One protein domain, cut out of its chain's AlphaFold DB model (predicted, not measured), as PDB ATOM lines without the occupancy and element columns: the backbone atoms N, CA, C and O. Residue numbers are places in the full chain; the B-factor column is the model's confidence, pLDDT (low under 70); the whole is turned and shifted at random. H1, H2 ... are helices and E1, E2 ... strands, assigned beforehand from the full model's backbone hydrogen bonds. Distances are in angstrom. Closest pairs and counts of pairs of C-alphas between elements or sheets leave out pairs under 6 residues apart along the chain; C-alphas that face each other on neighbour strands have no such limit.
ATOM      1  N   ASP A 301     338.164 271.439 374.162       60.22
ATOM      2  CA  ASP A 301     338.702 272.787 374.365       60.22
ATOM      3  C   ASP A 301     339.532 272.872 375.645       60.22
ATOM      4  O   ASP A 301     340.577 273.514 375.634       60.22
ATOM      5  N   VAL A 302     339.153 272.135 376.698       58.97
ATOM      6  CA  VAL A 302     340.005 271.932 377.885       58.97
ATOM      7  C   VAL A 302     341.300 271.212 377.494       58.97
ATOM      8  O   VAL A 302     342.380 271.616 377.915       58.97
ATOM      9  N   VAL A 303     341.229 270.206 376.613       59.59
ATOM     10  CA  VAL A 303     342.412 269.526 376.054       59.59
ATOM     11  C   VAL A 303     343.290 270.474 375.235       59.59
ATOM     12  O   VAL A 303     344.512 270.430 375.366       59.59
ATOM     13  N   LYS A 304     342.710 271.347 374.401       64.12
ATOM     14  CA  LYS A 304     343.481 272.368 373.669       64.12
ATOM     15  C   LYS A 304     344.121 273.372 374.625       64.12
ATOM     16  O   LYS A 304     345.315 273.618 374.505       64.12
ATOM     17  N   GLN A 305     343.367 273.897 375.592       60.75
ATOM     18  CA  GLN A 305     343.885 274.817 376.605       60.75
ATOM     19  C   GLN A 305     345.022 274.182 377.404       60.75
ATOM     20  O   GLN A 305     346.059 274.816 377.545       60.75
ATOM     21  N   LEU A 306     344.900 272.927 377.844       62.38
ATOM     22  CA  LEU A 306     345.997 272.227 378.515       62.38
ATOM     23  C   LEU A 306     347.214 272.047 377.605       62.38
ATOM     24  O   LEU A 306     348.319 272.309 378.061       62.38
ATOM     25  N   ARG A 307     347.057 271.716 376.316       64.75
ATOM     26  CA  ARG A 307     348.197 271.687 375.372       64.75
ATOM     27  C   ARG A 307     348.875 273.056 375.223       64.75
ATOM     28  O   ARG A 307     350.094 273.102 375.118       64.75
ATOM     29  N   THR A 308     348.110 274.150 375.232       62.81
ATOM     30  CA  THR A 308     348.627 275.531 375.141       62.81
ATOM     31  C   THR A 308     349.197 276.057 376.469       62.81
ATOM     32  O   THR A 308     350.048 276.937 376.450       62.81
ATOM     33  N   LEU A 309     348.754 275.534 377.618       60.25
ATOM     34  CA  LEU A 309     349.213 275.934 378.959       60.25
ATOM     35  C   LEU A 309     350.384 275.089 379.479       60.25
ATOM     36  O   LEU A 309     351.200 275.590 380.246       60.25
ATOM     37  N   LEU A 310     350.454 273.809 379.102       67.50
ATOM     38  CA  LEU A 310     351.526 272.886 379.498       67.50
ATOM     39  C   LEU A 310     352.782 273.028 378.635       67.50
ATOM     40  O   LEU A 310     353.832 272.540 379.052       67.50
ATOM     41  N   ASP A 311     352.637 273.642 377.452       70.25
ATOM     42  CA  ASP A 311     353.668 274.018 376.474       70.25
ATOM     43  C   ASP A 311     354.904 273.105 376.573       70.25
ATOM     44  O   ASP A 311     355.949 273.486 377.106       70.25
ATOM     45  N   CYS A 312     354.695 271.835 376.182       80.06
ATOM     46  CA  CYS A 312     355.388 270.625 376.665       80.06
ATOM     47  C   CYS A 312     356.865 270.484 376.238       80.06
ATOM     48  O   CYS A 312     357.304 269.436 375.754       80.06
ATOM     49  N   THR A 313     357.644 271.544 376.404       90.44
ATOM     50  CA  THR A 313     359.074 271.595 376.141       90.44
ATOM     51  C   THR A 313     359.851 270.838 377.229       90.44
ATOM     52  O   THR A 313     359.442 270.817 378.397       90.44
ATOM     53  N   PRO A 314     360.974 270.182 376.887       93.12
ATOM     54  CA  PRO A 314     361.820 269.514 377.873       93.12
ATOM     55  C   PRO A 314     362.289 270.478 378.971       93.12
ATOM     56  O   PRO A 314     362.830 271.539 378.676       93.12
ATOM     57  N   GLY A 315     362.108 270.097 380.237       94.50
ATOM     58  CA  GLY A 315     362.413 270.948 381.393       94.50
ATOM     59  C   GLY A 315     361.239 271.783 381.931       94.50
ATOM     60  O   GLY A 315     361.369 272.345 383.023       94.50
ATOM     61  N   CYS A 316     360.086 271.819 381.245       95.12
ATOM     62  CA  CYS A 316     358.841 272.316 381.839       95.12
ATOM     63  C   CYS A 316     358.452 271.486 383.071       95.12
ATOM     64  O   CYS A 316     358.672 270.272 383.122       95.12
ATOM     65  N   LEU A 317     357.837 272.147 384.050       96.31
ATOM     66  CA  LEU A 317     357.213 271.498 385.199       96.31
ATOM     67  C   LEU A 317     355.718 271.333 384.950       96.31
ATOM     68  O   LEU A 317     355.064 272.228 384.418       96.31
ATOM     69  N   LEU A 318     355.178 270.207 385.395       96.25
ATOM     70  CA  LEU A 318     353.748 269.930 385.401       96.25
ATOM     71  C   LEU A 318     353.373 269.174 386.673       96.25
ATOM     72  O   LEU A 318     354.228 268.607 387.358       96.25
ATOM     73  N   GLU A 319     352.092 269.170 387.007       97.06
ATOM     74  CA  GLU A 319     351.561 268.352 388.089       97.06
ATOM     75  C   GLU A 319     351.007 267.048 387.529       97.06
ATOM     76  O   GLU A 319     350.317 267.035 386.510       97.06
ATOM     77  N   VAL A 320     351.299 265.949 388.219       96.94
ATOM     78  CA  VAL A 320     350.833 264.604 387.893       96.94
ATOM     79  C   VAL A 320     350.025 264.052 389.053       96.94
ATOM     80  O   VAL A 320     350.496 264.070 390.190       96.94
ATOM     81  N   PHE A 321     348.861 263.470 388.777       96.88
ATOM     82  CA  PHE A 321     348.164 262.663 389.771       96.88
ATOM     83  C   PHE A 321     348.825 261.279 389.899       96.88
ATOM     84  O   PHE A 321     348.743 260.440 389.001       96.88
ATOM     85  N   CYS A 322     349.506 261.020 391.018       95.88
ATOM     86  CA  CYS A 322     350.168 259.741 391.270       95.88
ATOM     87  C   CYS A 322     349.215 258.783 391.995       95.88
ATOM     88  O   CYS A 322     349.057 258.863 393.214       95.88
ATOM     89  N   ALA A 323     348.604 257.858 391.251       94.38
ATOM     90  CA  ALA A 323     347.568 256.953 391.758       94.38
ATOM     91  C   ALA A 323     348.000 256.107 392.973       94.38
ATOM     92  O   ALA A 323     347.219 255.926 393.900       94.38
ATOM     93  N   GLU A 324     349.246 255.629 393.019       93.00
ATOM     94  CA  GLU A 324     349.775 254.800 394.117       93.00
ATOM     95  C   GLU A 324     350.001 255.581 395.415       93.00
ATOM     96  O   GLU A 324     350.127 254.986 396.485       93.00
ATOM     97  N   LEU A 325     350.061 256.911 395.323       93.81
ATOM     98  CA  LEU A 325     350.202 257.818 396.458       93.81
ATOM     99  C   LEU A 325     348.922 258.634 396.714       93.81
ATOM    100  O   LEU A 325     348.896 259.444 397.642       93.81
ATOM    101  N   SER A 326     347.895 258.458 395.875       95.75
ATOM    102  CA  SER A 326     346.615 259.179 395.865       95.75
ATOM    103  C   SER A 326     346.719 260.713 395.954       95.75
ATOM    104  O   SER A 326     345.849 261.350 396.547       95.75
ATOM    105  N   HIS A 327     347.767 261.326 395.388       96.75
ATOM    106  CA  HIS A 327     347.941 262.785 395.405       96.75
ATOM    107  C   HIS A 327     348.626 263.350 394.155       96.75
ATOM    108  O   HIS A 327     349.331 262.649 393.426       96.75
ATOM    109  N   TRP A 328     348.429 264.654 393.944       97.44
ATOM    110  CA  TRP A 328     349.133 265.447 392.941       97.44
ATOM    111  C   TRP A 328     350.575 265.718 393.373       97.44
ATOM    112  O   TRP A 328     350.819 266.218 394.469       97.44
ATOM    113  N   THR A 329     351.527 265.404 392.503       97.25
ATOM    114  CA  THR A 329     352.966 265.577 392.717       97.25
ATOM    115  C   THR A 329     353.593 266.252 391.500       97.25
ATOM    116  O   THR A 329     353.082 266.138 390.387       97.25
ATOM    117  N   VAL A 330     354.689 266.982 391.694       97.31
ATOM    118  CA  VAL A 330     355.364 267.681 390.593       97.31
ATOM    119  C   VAL A 330     356.195 266.687 389.786       97.31
ATOM    120  O   VAL A 330     356.897 265.842 390.346       97.31
ATOM    121  N   GLY A 331     356.142 266.815 388.464       97.06
ATOM    122  CA  GLY A 331     357.039 266.155 387.527       97.06
ATOM    123  C   GLY A 331     357.706 267.152 386.582       97.06
ATOM    124  O   GLY A 331     357.194 268.246 386.349       97.06
ATOM    125  N   ILE A 332     358.849 266.762 386.021       96.88
ATOM    126  CA  ILE A 332     359.583 267.528 385.005       96.88
ATOM    127  C   ILE A 332     359.547 266.800 383.655       96.88
ATOM    128  O   ILE A 332     359.837 265.601 383.577       96.88
ATOM    129  N   VAL A 333     359.168 267.510 382.591       95.69
ATOM    130  CA  VAL A 333     359.069 266.973 381.223       95.69
ATOM    131  C   VAL A 333     360.452 266.533 380.740       95.69
ATOM    132  O   VAL A 333     361.413 267.302 380.784       95.69
ATOM    133  N   SER A 334     360.568 265.286 380.281       94.44
ATOM    134  CA  SER A 334     361.837 264.725 379.808       94.44
ATOM    135  C   SER A 334     362.096 265.035 378.329       94.44
ATOM    136  O   SER A 334     361.163 265.207 377.551       94.44
ATOM    137  N   HIS A 335     363.372 265.074 377.923       82.94
ATOM    138  CA  HIS A 335     363.769 265.367 376.534       82.94
ATOM    139  C   HIS A 335     363.456 264.227 375.541       82.94
ATOM    140  O   HIS A 335     363.594 264.388 374.328       82.94
ATOM    141  N   GLU A 336     362.956 263.087 376.015       74.12
ATOM    142  CA  GLU A 336     362.245 262.140 375.157       74.12
ATOM    143  C   GLU A 336     360.842 262.684 374.850       74.12
ATOM    144  O   GLU A 336     359.830 262.266 375.426       74.12
ATOM    145  N   VAL A 337     360.838 263.657 373.933       57.97
ATOM    146  CA  VAL A 337     359.660 264.226 373.275       57.97
ATOM    147  C   VAL A 337     358.787 263.097 372.738       57.97
ATOM    148  O   VAL A 337     359.297 262.093 372.233       57.97
ATOM    149  N   CYS A 338     357.471 263.295 372.842       62.03
ATOM    150  CA  CYS A 338     356.422 262.432 372.313       62.03
ATOM    151  C   CYS A 338     356.850 261.809 370.974       62.03
ATOM    152  O   CYS A 338     357.081 262.531 369.999       62.03
ATOM    153  N   SER A 339     357.013 260.481 370.930       61.72
ATOM    154  CA  SER A 339     357.497 259.815 369.716       61.72
ATOM    155  C   SER A 339     356.558 260.138 368.552       61.72
ATOM    156  O   SER A 339     355.352 260.220 368.763       61.72
ATOM    157  N   ALA A 340     357.070 260.296 367.328       70.31
ATOM    158  CA  ALA A 340     356.295 260.844 366.201       70.31
ATOM    159  C   ALA A 340     355.032 260.040 365.790       70.31
ATOM    160  O   ALA A 340     354.303 260.466 364.900       70.31
ATOM    161  N   ARG A 341     354.783 258.884 366.420       78.94
ATOM    162  CA  ARG A 341     353.555 258.081 366.300       78.94
ATOM    163  C   ARG A 341     352.454 258.513 367.278       78.94
ATOM    164  O   ARG A 341     351.285 258.422 366.932       78.94
ATOM    165  N   ASP A 342     352.839 259.010 368.452       84.50
ATOM    166  CA  ASP A 342     351.976 259.316 369.597       84.50
ATOM    167  C   ASP A 342     352.301 260.725 370.147       84.50
ATOM    168  O   ASP A 342     352.886 260.845 371.230       84.50
ATOM    169  N   PRO A 343     351.953 261.815 369.429       81.12
ATOM    170  CA  PRO A 343     352.263 263.192 369.846       81.12
ATOM    171  C   PRO A 343     351.619 263.585 371.185       81.12
ATOM    172  O   PRO A 343     352.084 264.507 371.854       81.12
ATOM    173  N   ASP A 344     350.577 262.862 371.595       87.94
ATOM    174  CA  ASP A 344     349.793 263.122 372.799       87.94
ATOM    175  C   ASP A 344     350.379 262.463 374.064       87.94
ATOM    176  O   ASP A 344     349.850 262.677 375.153       87.94
ATOM    177  N   VAL A 345     351.460 261.673 373.966       91.38
ATOM    178  CA  VAL A 345     352.053 260.961 375.117       91.38
ATOM    179  C   VAL A 345     353.247 261.725 375.697       91.38
ATOM    180  O   VAL A 345     354.394 261.543 375.285       91.38
ATOM    181  N   VAL A 346     352.977 262.546 376.714       92.44
ATOM    182  CA  VAL A 346     353.996 263.284 377.472       92.44
ATOM    183  C   VAL A 346     354.736 262.322 378.403       92.44
ATOM    184  O   VAL A 346     354.112 261.543 379.127       92.44
ATOM    185  N   SER A 347     356.073 262.375 378.419       94.75
ATOM    186  CA  SER A 347     356.888 261.569 379.336       94.75
ATOM    187  C   SER A 347     357.665 262.439 380.327       94.75
ATOM    188  O   SER A 347     358.477 263.282 379.939       94.75
ATOM    189  N   ALA A 348     357.399 262.241 381.620       96.06
ATOM    190  CA  ALA A 348     357.875 263.091 382.709       96.06
ATOM    191  C   ALA A 348     358.567 262.276 383.811       96.06
ATOM    192  O   ALA A 348     358.267 261.101 384.030       96.06
ATOM    193  N   HIS A 349     359.497 262.917 384.513       96.75
ATOM    194  CA  HIS A 349     360.200 262.377 385.672       96.75
ATOM    195  C   HIS A 349     359.598 262.927 386.967       96.75
ATOM    196  O   HIS A 349     359.422 264.136 387.087       96.75
ATOM    197  N   ILE A 350     359.308 262.057 387.935       96.56
ATOM    198  CA  ILE A 350     358.586 262.394 389.170       96.56
ATOM    199  C   ILE A 350     359.389 261.922 390.382       96.56
ATOM    200  O   ILE A 350     359.839 260.776 390.428       96.56
ATOM    201  N   GLY A 351     359.562 262.797 391.375       93.25
ATOM    202  CA  GLY A 351     360.295 262.492 392.606       93.25
ATOM    203  C   GLY A 351     359.431 261.754 393.631       93.25
ATOM    204  O   GLY A 351     358.815 262.390 394.483       93.25
ATOM    205  N   ILE A 352     359.404 260.422 393.582       92.81
ATOM    206  CA  ILE A 352     358.610 259.569 394.481       92.81
ATOM    207  C   ILE A 352     359.513 259.030 395.595       92.81
ATOM    208  O   ILE A 352     360.498 258.346 395.347       92.81
ATOM    209  N   HIS A 353     359.210 259.391 396.847       89.00
ATOM    210  CA  HIS A 353     359.975 259.057 398.067       89.00
ATOM    211  C   HIS A 353     361.474 259.454 398.101       89.00
ATOM    212  O   HIS A 353     362.119 259.297 399.142       89.00
ATOM    213  N   GLY A 354     362.003 260.066 397.039       86.12
ATOM    214  CA  GLY A 354     363.422 260.404 396.859       86.12
ATOM    215  C   GLY A 354     364.084 259.664 395.691       86.12
ATOM    216  O   GLY A 354     365.229 259.963 395.367       86.12
ATOM    217  N   GLU A 355     363.367 258.744 395.047       90.50
ATOM    218  CA  GLU A 355     363.728 258.130 393.769       90.50
ATOM    219  C   GLU A 355     363.060 258.899 392.622       90.50
ATOM    220  O   GLU A 355     361.979 259.469 392.793       90.50
ATOM    221  N   LEU A 356     363.682 258.915 391.442       94.81
ATOM    222  CA  LEU A 356     363.105 259.559 390.266       94.81
ATOM    223  C   LEU A 356     362.466 258.512 389.350       94.81
ATOM    224  O   LEU A 356     363.150 257.801 388.618       94.81
ATOM    225  N   GLN A 357     361.138 258.422 389.377       95.62
ATOM    226  CA  GLN A 357     360.390 257.516 388.509       95.62
ATOM    227  C   GLN A 357     360.004 258.231 387.217       95.62
ATOM    228  O   GLN A 357     359.336 259.267 387.246       95.62
ATOM    229  N   ARG A 358     360.389 257.669 386.067       95.75
ATOM    230  CA  ARG A 358     359.898 258.131 384.766       95.75
ATOM    231  C   ARG A 358     358.544 257.502 384.465       95.75
ATOM    232  O   ARG A 358     358.383 256.290 384.588       95.75
ATOM    233  N   ARG A 359     357.583 258.314 384.036       95.50
ATOM    234  CA  ARG A 359     356.224 257.887 383.684       95.50
ATOM    235  C   ARG A 359     355.766 258.524 382.372       95.50
ATOM    236  O   ARG A 359     356.388 259.463 381.873       95.50
ATOM    237  N   ARG A 360     354.704 257.968 381.790       94.56
ATOM    238  CA  ARG A 360     354.086 258.417 380.536       94.56
ATOM    239  C   ARG A 360     352.604 258.665 380.779       94.56
ATOM    240  O   ARG A 360     351.953 257.823 381.389       94.56
ATOM    241  N   PHE A 361     352.108 259.788 380.281       92.31
ATOM    242  CA  PHE A 361     350.737 260.257 380.463       92.31
ATOM    243  C   PHE A 361     350.169 260.682 379.120       92.31
ATOM    244  O   PHE A 361     350.909 261.151 378.253       92.31
ATOM    245  N   GLN A 362     348.857 260.569 378.951       91.94
ATOM    246  CA  GLN A 362     348.190 261.268 377.859       91.94
ATOM    247  C   GLN A 362     348.091 262.743 378.260       91.94
ATOM    248  O   GLN A 362     347.392 263.080 379.208       91.94
ATOM    249  N   GLY A 363     348.783 263.634 377.544       85.19
ATOM    250  CA  GLY A 363     348.747 265.087 377.776       85.19
ATOM    251  C   GLY A 363     347.382 265.726 377.486       85.19
ATOM    252  O   GLY A 363     347.191 266.919 377.695       85.19
ATOM    253  N   SER A 364     346.431 264.927 376.996       87.81
ATOM    254  CA  SER A 364     345.011 265.240 376.871       87.81
ATOM    255  C   SER A 364     344.150 264.751 378.043       87.81
ATOM    256  O   SER A 364     342.936 264.910 377.971       87.81
ATOM    257  N   ASP A 365     344.711 264.130 379.084       93.25
ATOM    258  CA  ASP A 365     343.939 263.703 380.255       93.25
ATOM    259  C   ASP A 365     344.097 264.693 381.432       93.25
ATOM    260  O   ASP A 365     345.101 264.633 382.155       93.25
ATOM    261  N   PRO A 366     343.108 265.582 381.674       92.44
ATOM    262  CA  PRO A 366     343.130 266.521 382.798       92.44
ATOM    263  C   PRO A 366     343.087 265.835 384.173       92.44
ATOM    264  O   PRO A 366     343.401 266.471 385.175       92.44
ATOM    265  N   ALA A 367     342.691 264.558 384.255       95.19
ATOM    266  CA  ALA A 367     342.696 263.797 385.504       95.19
ATOM    267  C   ALA A 367     344.078 263.205 385.838       95.19
ATOM    268  O   ALA A 367     344.303 262.797 386.976       95.19
ATOM    269  N   GLN A 368     345.004 263.164 384.870       95.75
ATOM    270  CA  GLN A 368     346.379 262.693 385.068       95.75
ATOM    271  C   GLN A 368     347.401 263.832 385.103       95.75
ATOM    272  O   GLN A 368     348.371 263.729 385.857       95.75
ATOM    273  N   CYS A 369     347.202 264.901 384.321       95.38
ATOM    274  CA  CYS A 369     348.141 266.019 384.209       95.38
ATOM    275  C   CYS A 369     347.459 267.389 384.332       95.38
ATOM    276  O   CYS A 369     346.438 267.648 383.698       95.38
ATOM    277  N   ALA A 370     348.085 268.293 385.088       95.62
ATOM    278  CA  ALA A 370     347.658 269.679 385.267       95.62
ATOM    279  C   ALA A 370     348.849 270.649 385.178       95.62
ATOM    280  O   ALA A 370     350.010 270.252 385.317       95.62
ATOM    281  N   ALA A 371     348.567 271.932 384.941       94.88
ATOM    282  CA  ALA A 371     349.591 272.972 384.940       94.88
ATOM    283  C   ALA A 371     350.223 273.121 386.336       94.88
ATOM    284  O   ALA A 371     349.556 272.934 387.357       94.88
ATOM    285  N   PHE A 372     351.511 273.461 386.388       96.56
ATOM    286  CA  PHE A 372     352.214 273.666 387.653       96.56
ATOM    287  C   PHE A 372     351.560 274.776 388.500       96.56
ATOM    288  O   PHE A 372     351.293 275.866 388.000       96.56
ATOM    289  N   GLY A 373     351.315 274.496 389.784       95.62
ATOM    290  CA  GLY A 373     350.682 275.416 390.732       95.62
ATOM    291  C   GLY A 373     349.157 275.276 390.845       95.62
ATOM    292  O   GLY A 373     348.545 276.049 391.582       95.62
ATOM    293  N   THR A 374     348.538 274.307 390.159       96.62
ATOM    294  CA  THR A 374     347.082 274.060 390.216       96.62
ATOM    295  C   THR A 374     346.669 273.406 391.540       96.62
ATOM    296  O   THR A 374     345.684 273.810 392.157       96.62
ATOM    297  N   HIS A 375     347.434 272.414 392.002       97.31
ATOM    298  CA  HIS A 375     347.164 271.627 393.209       97.31
ATOM    299  C   HIS A 375     348.354 271.606 394.181       97.31
ATOM    300  O   HIS A 375     348.158 271.443 395.388       97.31
ATOM    301  N   VAL A 376     349.592 271.760 393.692       97.06
ATOM    302  CA  VAL A 376     350.817 271.621 394.492       97.06
ATOM    303  C   VAL A 376     351.402 272.989 394.827       97.06
ATOM    304  O   VAL A 376     352.346 273.479 394.215       97.06
ATOM    305  N   THR A 377     350.873 273.590 395.890       96.44
ATOM    306  CA  THR A 377     351.394 274.837 396.481       96.44
ATOM    307  C   THR A 377     352.602 274.626 397.406       96.44
ATOM    308  O   THR A 377     353.134 275.585 397.967       96.44
ATOM    309  N   GLN A 378     353.037 273.377 397.606       96.81
ATOM    310  CA  GLN A 378     354.112 273.032 398.538       96.81
ATOM    311  C   GLN A 378     355.508 273.176 397.896       96.81
ATOM    312  O   GLN A 378     355.687 272.854 396.717       96.81
ATOM    313  N   PRO A 379     356.522 273.630 398.659       97.38
ATOM    314  CA  PRO A 379     357.897 273.707 398.177       97.38
ATOM    315  C   PRO A 379     358.512 272.305 397.978       97.38
ATOM    316  O   PRO A 379     358.069 271.346 398.617       97.38
ATOM    317  N   PRO A 380     359.576 272.176 397.162       96.88
ATOM    318  CA  PRO A 380     360.306 270.918 397.030       96.88
ATOM    319  C   PRO A 380     360.901 270.457 398.365       96.88
ATOM    320  O   PRO A 380     361.218 271.257 399.249       96.88
ATOM    321  N   ARG A 381     361.107 269.144 398.524       95.62
ATOM    322  CA  ARG A 381     361.620 268.584 399.782       95.62
ATOM    323  C   ARG A 381     363.036 269.098 400.071       95.62
ATOM    324  O   ARG A 381     363.971 268.786 399.347       95.62
ATOM    325  N   GLY A 382     363.186 269.822 401.179       95.94
ATOM    326  CA  GLY A 382     364.437 270.491 401.566       95.94
ATOM    327  C   GLY A 382     364.400 272.010 401.372       95.94
ATOM    328  O   GLY A 382     365.221 272.710 401.959       95.94
ATOM    329  N   PHE A 383     363.413 272.537 400.649       97.81
ATOM    330  CA  PHE A 383     363.208 273.970 400.469       97.81
ATOM    331  C   PHE A 383     362.197 274.508 401.488       97.81
ATOM    332  O   PHE A 383     361.194 273.866 401.800       97.81
ATOM    333  N   ALA A 384     362.443 275.717 401.986       98.12
ATOM    334  CA  ALA A 384     361.549 276.451 402.870       98.12
ATOM    335  C   ALA A 384     361.002 277.692 402.153       98.12
ATOM    336  O   ALA A 384     361.769 278.552 401.716       98.12
ATOM    337  N   ALA A 385     359.677 277.815 402.063       98.12
ATOM    338  CA  ALA A 385     359.037 279.051 401.623       98.12
ATOM    339  C   ALA A 385     359.143 280.113 402.735       98.12
ATOM    340  O   ALA A 385     358.733 279.882 403.872       98.12
ATOM    341  N   GLN A 386     359.705 281.277 402.412       98.00
ATOM    342  CA  GLN A 386     359.884 282.414 403.319       98.00
ATOM    343  C   GLN A 386     359.339 283.696 402.669       98.00
ATOM    344  O   GLN A 386     359.550 283.890 401.470       98.00
ATOM    345  N   PRO A 387     358.688 284.608 403.415       97.81
ATOM    346  CA  PRO A 387     358.244 285.886 402.865       97.81
ATOM    347  C   PRO A 387     359.441 286.733 402.404       97.81
ATOM    348  O   PRO A 387     360.437 286.885 403.118       97.81
ATOM    349  N   SER A 388     359.340 287.295 401.201       96.81
ATOM    350  CA  SER A 388     360.405 288.075 400.580       96.81
ATOM    351  C   SER A 388     360.620 289.406 401.300       96.81
ATOM    352  O   SER A 388     359.727 290.250 401.375       96.81
ATOM    353  N   ARG A 389     361.849 289.634 401.780       95.19
ATOM    354  CA  ARG A 389     362.238 290.899 402.431       95.19
ATOM    355  C   ARG A 389     362.343 292.080 401.461       95.19
ATOM    356  O   ARG A 389     362.264 293.217 401.907       95.19
ATOM    357  N   SER A 390     362.552 291.828 400.167       95.38
ATOM    358  CA  SER A 390     362.691 292.871 399.137       95.38
ATOM    359  C   SER A 390     361.402 293.133 398.356       95.38
ATOM    360  O   SER A 390     361.299 294.163 397.695       95.38
ATOM    361  N   ARG A 391     360.423 292.220 398.417       95.50
ATOM    362  CA  ARG A 391     359.114 292.346 397.761       95.50
ATOM    363  C   ARG A 391     358.007 291.838 398.700       95.50
ATOM    364  O   ARG A 391     357.613 290.676 398.580       95.50
ATOM    365  N   PRO A 392     357.530 292.664 399.651       95.38
ATOM    366  CA  PRO A 392     356.475 292.276 400.586       95.38
ATOM    367  C   PRO A 392     355.252 291.687 399.870       95.38
ATOM    368  O   PRO A 392     354.853 292.172 398.815       95.38
ATOM    369  N   GLY A 393     354.678 290.625 400.437       95.88
ATOM    370  CA  GLY A 393     353.567 289.875 399.836       95.88
ATOM    371  C   GLY A 393     353.986 288.740 398.890       95.88
ATOM    372  O   GLY A 393     353.190 287.831 398.680       95.88
ATOM    373  N   LEU A 394     355.224 288.722 398.380       96.75
ATOM    374  CA  LEU A 394     355.748 287.584 397.612       96.75
ATOM    375  C   LEU A 394     356.482 286.580 398.510       96.75
ATOM    376  O   LEU A 394     357.104 286.948 399.510       96.75
ATOM    377  N   LEU A 395     356.460 285.309 398.113       97.81
ATOM    378  CA  LEU A 395     357.295 284.259 398.699       97.81
ATOM    379  C   LEU A 395     358.660 284.188 398.001       97.81
ATOM    380  O   LEU A 395     358.824 284.587 396.853       97.81
ATOM    381  N   THR A 396     359.641 283.655 398.719       98.00
ATOM    382  CA  THR A 396     360.960 283.246 398.226       98.00
ATOM    383  C   THR A 396     361.258 281.857 398.762       98.00
ATOM    384  O   THR A 396     360.999 281.575 399.932       98.00
ATOM    385  N   TYR A 397     361.800 280.990 397.921       98.38
ATOM    386  CA  TYR A 397     362.059 279.595 398.252       98.38
ATOM    387  C   TYR A 397     363.540 279.444 398.576       98.38
ATOM    388  O   TYR A 397     364.386 279.804 397.763       98.38
ATOM    389  N   VAL A 398     363.860 278.978 399.781       98.31
ATOM    390  CA  VAL A 398     365.239 278.861 400.268       98.31
ATOM    391  C   VAL A 398     365.599 277.390 400.394       98.31
ATOM    392  O   VAL A 398     364.952 276.683 401.163       98.31
ATOM    393  N   ASP A 399     366.618 276.926 399.675       98.12
ATOM    394  CA  ASP A 399     367.160 275.581 399.890       98.12
ATOM    395  C   ASP A 399     367.860 275.512 401.259       98.12
ATOM    396  O   ASP A 399     368.721 276.335 401.576       98.12
ATOM    397  N   SER A 400     367.505 274.517 402.073       97.31
ATOM    398  CA  SER A 400     368.099 274.303 403.398       97.31
ATOM    399  C   SER A 400     369.505 273.689 403.349       97.31
ATOM    400  O   SER A 400     370.175 273.666 404.382       97.31
ATOM    401  N   LEU A 401     369.952 273.161 402.201       96.06
ATOM    402  CA  LEU A 401     371.281 272.558 402.045       96.06
ATOM    403  C   LEU A 401     372.340 273.581 401.606       96.06
ATOM    404  O   LEU A 401     373.395 273.666 402.232       96.06
ATOM    405  N   THR A 402     372.064 274.366 400.563       96.94
ATOM    406  CA  THR A 402     372.972 275.400 400.027       96.94
ATOM    407  C   THR A 402     372.733 276.795 400.608       96.94
ATOM    408  O   THR A 402     373.633 277.635 400.572       96.94
ATOM    409  N   GLY A 403     371.532 277.080 401.123       96.81
ATOM    410  CA  GLY A 403     371.100 278.434 401.487       96.81
ATOM    411  C   GLY A 403     370.723 279.324 400.291       96.81
ATOM    412  O   GLY A 403     370.415 280.504 400.495       96.81
ATOM    413  N   ALA A 404     370.743 278.790 399.061       97.94
ATOM    414  CA  ALA A 404     370.362 279.509 397.848       97.94
ATOM    415  C   ALA A 404     368.883 279.932 397.877       97.94
ATOM    416  O   ALA A 404     368.048 279.290 398.519       97.94
ATOM    417  N   LYS A 405     368.561 281.044 397.200       98.06
ATOM    418  CA  LYS A 405     367.233 281.674 397.239       98.06
ATOM    419  C   LYS A 405     366.656 281.858 395.845       98.06
ATOM    420  O   LYS A 405     367.230 282.565 395.022       98.06
ATOM    421  N   TYR A 406     365.474 281.299 395.640       97.94
ATOM    422  CA  TYR A 406     364.753 281.271 394.377       97.94
ATOM    423  C   TYR A 406     363.515 282.172 394.480       97.94
ATOM    424  O   TYR A 406     362.809 282.175 395.492       97.94
ATOM    425  N   GLN A 407     363.268 282.981 393.446       97.00
ATOM    426  CA  GLN A 407     362.185 283.978 393.442       97.00
ATOM    427  C   GLN A 407     360.785 283.348 393.335       97.00
ATOM    428  O   GLN A 407     359.804 283.970 393.731       97.00
ATOM    429  N   CYS A 408     360.687 282.139 392.790       96.50
ATOM    430  CA  CYS A 408     359.433 281.458 392.494       96.50
ATOM    431  C   CYS A 408     359.576 279.943 392.730       96.50
ATOM    432  O   CYS A 408     360.689 279.456 392.973       96.50
ATOM    433  N   ALA A 409     358.460 279.214 392.733       97.06
ATOM    434  CA  ALA A 409     358.448 277.794 393.091       97.06
ATOM    435  C   ALA A 409     359.040 276.923 391.971       97.06
ATOM    436  O   ALA A 409     359.687 275.915 392.242       97.06
ATOM    437  N   GLU A 410     358.871 277.355 390.725       96.94
ATOM    438  CA  GLU A 410     359.297 276.686 389.502       96.94
ATOM    439  C   GLU A 410     360.817 276.489 389.498       96.94
ATOM    440  O   GLU A 410     361.300 275.363 389.394       96.94
ATOM    441  N   HIS A 411     361.586 277.561 389.723       97.12
ATOM    442  CA  HIS A 411     363.047 277.471 389.795       97.12
ATOM    443  C   HIS A 411     363.526 276.587 390.962       97.12
ATOM    444  O   HIS A 411     364.516 275.875 390.823       97.12
ATOM    445  N   ALA A 412     362.816 276.583 392.098       97.94
ATOM    446  CA  ALA A 412     363.143 275.712 393.228       97.94
ATOM    447  C   ALA A 412     362.903 274.225 392.899       97.94
ATOM    448  O   ALA A 412     363.715 273.370 393.252       97.94
ATOM    449  N   TRP A 413     361.819 273.905 392.183       97.62
ATOM    450  CA  TRP A 413     361.549 272.546 391.703       97.62
ATOM    451  C   TRP A 413     362.519 272.118 390.593       97.62
ATOM    452  O   TRP A 413     362.987 270.981 390.614       97.62
ATOM    453  N   GLN A 414     362.902 273.014 389.678       96.94
ATOM    454  CA  GLN A 414     363.926 272.738 388.662       96.94
ATOM    455  C   GLN A 414     365.306 272.452 389.282       96.94
ATOM    456  O   GLN A 414     365.964 271.495 388.871       96.94
ATOM    457  N   GLU A 415     365.724 273.198 390.309       97.38
ATOM    458  CA  GLU A 415     366.956 272.917 391.065       97.38
ATOM    459  C   GLU A 415     366.877 271.569 391.803       97.38
ATOM    460  O   GLU A 415     367.808 270.760 391.750       97.38
ATOM    461  N   TYR A 416     365.742 271.286 392.453       96.56
ATOM    462  CA  TYR A 416     365.494 270.013 393.133       96.56
ATOM    463  C   TYR A 416     365.620 268.819 392.173       96.56
ATOM    464  O   TYR A 416     366.320 267.850 392.477       96.56
ATOM    465  N   PHE A 417     365.018 268.898 390.980       96.81
ATOM    466  CA  PHE A 417     365.178 267.864 389.956       96.81
ATOM    467  C   PHE A 417     366.609 267.783 389.418       96.81
ATOM    468  O   PHE A 417     367.136 266.679 389.294       96.81
ATOM    469  N   SER A 418     367.271 268.913 389.161       95.25
ATOM    470  CA  SER A 418     368.669 268.953 388.692       95.25
ATOM    471  C   SER A 418     369.629 268.280 389.683       95.25
ATOM    472  O   SER A 418     370.491 267.484 389.295       95.25
ATOM    473  N   SER A 419     369.408 268.517 390.978       94.44
ATOM    474  CA  SER A 419     370.112 267.853 392.077       94.44
ATOM    475  C   SER A 419     369.860 266.340 392.096       94.44
ATOM    476  O   SER A 419     370.812 265.567 392.213       94.44
ATOM    477  N   LEU A 420     368.607 265.890 391.922       93.50
ATOM    478  CA  LEU A 420     368.279 264.461 391.822       93.50
ATOM    479  C   LEU A 420     368.940 263.796 390.604       93.50
ATOM    480  O   LEU A 420     369.557 262.743 390.755       93.50
ATOM    481  N   PHE A 421     368.878 264.416 389.419       94.12
ATOM    482  CA  PHE A 421     369.558 263.911 388.219       94.12
ATOM    483  C   PHE A 421     371.071 263.791 388.436       94.12
ATOM    484  O   PHE A 421     371.658 262.777 388.072       94.12
ATOM    485  N   THR A 422     371.701 264.771 389.091       93.62
ATOM    486  CA  THR A 422     373.144 264.729 389.383       93.62
ATOM    487  C   THR A 422     373.504 263.581 390.331       93.62
ATOM    488  O   THR A 422     374.476 262.875 390.076       93.62
ATOM    489  N   VAL A 423     372.704 263.342 391.378       90.00
ATOM    490  CA  VAL A 423     372.920 262.240 392.340       90.00
ATOM    491  C   VAL A 423     372.717 260.855 391.711       90.00
ATOM    492  O   VAL A 423     373.385 259.901 392.108       90.00
ATOM    493  N   MET A 424     371.817 260.715 390.734       87.38
ATOM    494  CA  MET A 424     371.665 259.453 389.998       87.38
ATOM    495  C   MET A 424     372.807 259.246 388.995       87.38
ATOM    496  O   MET A 424     373.428 258.184 388.975       87.38
ATOM    497  N   ASN A 425     373.120 260.272 388.198       89.00
ATOM    498  CA  ASN A 425     374.119 260.193 387.130       89.00
ATOM    499  C   ASN A 425     375.553 260.027 387.660       89.00
ATOM    500  O   ASN A 425     376.403 259.486 386.959       89.00
ATOM    501  N   SER A 426     375.837 260.442 388.900       87.50
ATOM    502  CA  SER A 426     377.141 260.224 389.537       87.50
ATOM    503  C   SER A 426     377.412 258.764 389.922       87.50
ATOM    504  O   SER A 426     378.521 258.454 390.360       87.50
ATOM    505  N   GLY A 427     376.409 257.875 389.862       81.81
ATOM    506  CA  GLY A 427     376.491 256.480 390.322       81.81
ATOM    507  C   GLY A 427     376.691 256.316 391.839       81.81
ATOM    508  O   GLY A 427     376.620 255.208 392.374       81.81
TER     509      GLY A 427
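This is residues 301 to 427 of the 676 residues of the protein "Hypothetical protein" of Polarella glacialis (UniProt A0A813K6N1). A sheet of five strands, folded back on itself so that E4 and E3 face E1 and E5 across the hinge strand E2, has the long helix H2 packed across it. On the far side of H2 from this sheet the hairpin E6 and E7 packs on residues 409 to 416 of the helix, while the short helix H1 packs over E5 with residues 306 to 310. The printed part has 127 residues with two named helices and seven named strands, in the order H1 E1 E2 E3 E4 E5 E6 E7 H2. The larger sheet runs E4 E3 E2 E1 E5, the smaller E6 E7, both antiparallel, and the class is mixed, helices and strands. The whole is compact, with a radius of gyration of the C-alphas of 15.3 A and spans of 48 by 40 by 26 A.

H1, residues 301 to 310, begins at C-alpha 301 at (338.702, 272.787, 374.365) and is 13.8 A long. E1 is residues 317 to 322 and E2 residues 327 to 333, 18.5 A. E3, residues 345 to 352, is 20.5 A long, and E4, residues 355 to 362, is 22.5 A. E5 is residues 369 to 371, E6 residues 383 to 387 and E7 residues 395 to 399. H2, residues 409 to 425, is 24.3 A long and ends at C-alpha 425 at (374.119, 260.193, 387.130).

E1 to E4 form a meander, each strand the antiparallel neighbour of the one before. N 320 and O 329 of the hairpin E1 and E2 are 2.8 A apart, N 332 and O 349 of E2 and E3 2.9 A, and N 350 and O 357 of E3 and E4 2.9 A, within hydrogen-bond range. E5 pairs with E1 through N 319 and O 370, 2.9 A. The sheet is strongly twisted, and the closest C-alphas of its edge strands E4 and E5, Phe 361 and Cys 369, are 7.3 A apart. H2 is on this sheet at a height over the sheet of 9.0 A and runs across the strands, at 67 degrees to E2 on the local plane; its closest C-alphas to E2 are Phe 417 and Ile 332, 7.5 A. In the hairpin E6 and E7, N 384 and O 398 are 2.8 A apart; the closest C-alphas of E7 and H2, Tyr 397 and Ala 412, are 6.4 A apart. H1 is on the larger sheet, slantwise to the strands, with Leu 310 and Ala 371 of E5 its closest C-alphas there, 5.8 A. H1 and H2 are apart. In both helices every O i to N i+4 pair is within hydrogen-bond range.

The C-alphas farthest apart, those of Arg 341 and Arg 389, are 49.6 A apart. The printed part has no cut, and the long links are E2 to E3 and E5 to E6. The mean pLDDT of the printed part is 90.6, with residues 301 to 310 and 337 to 339 under 70.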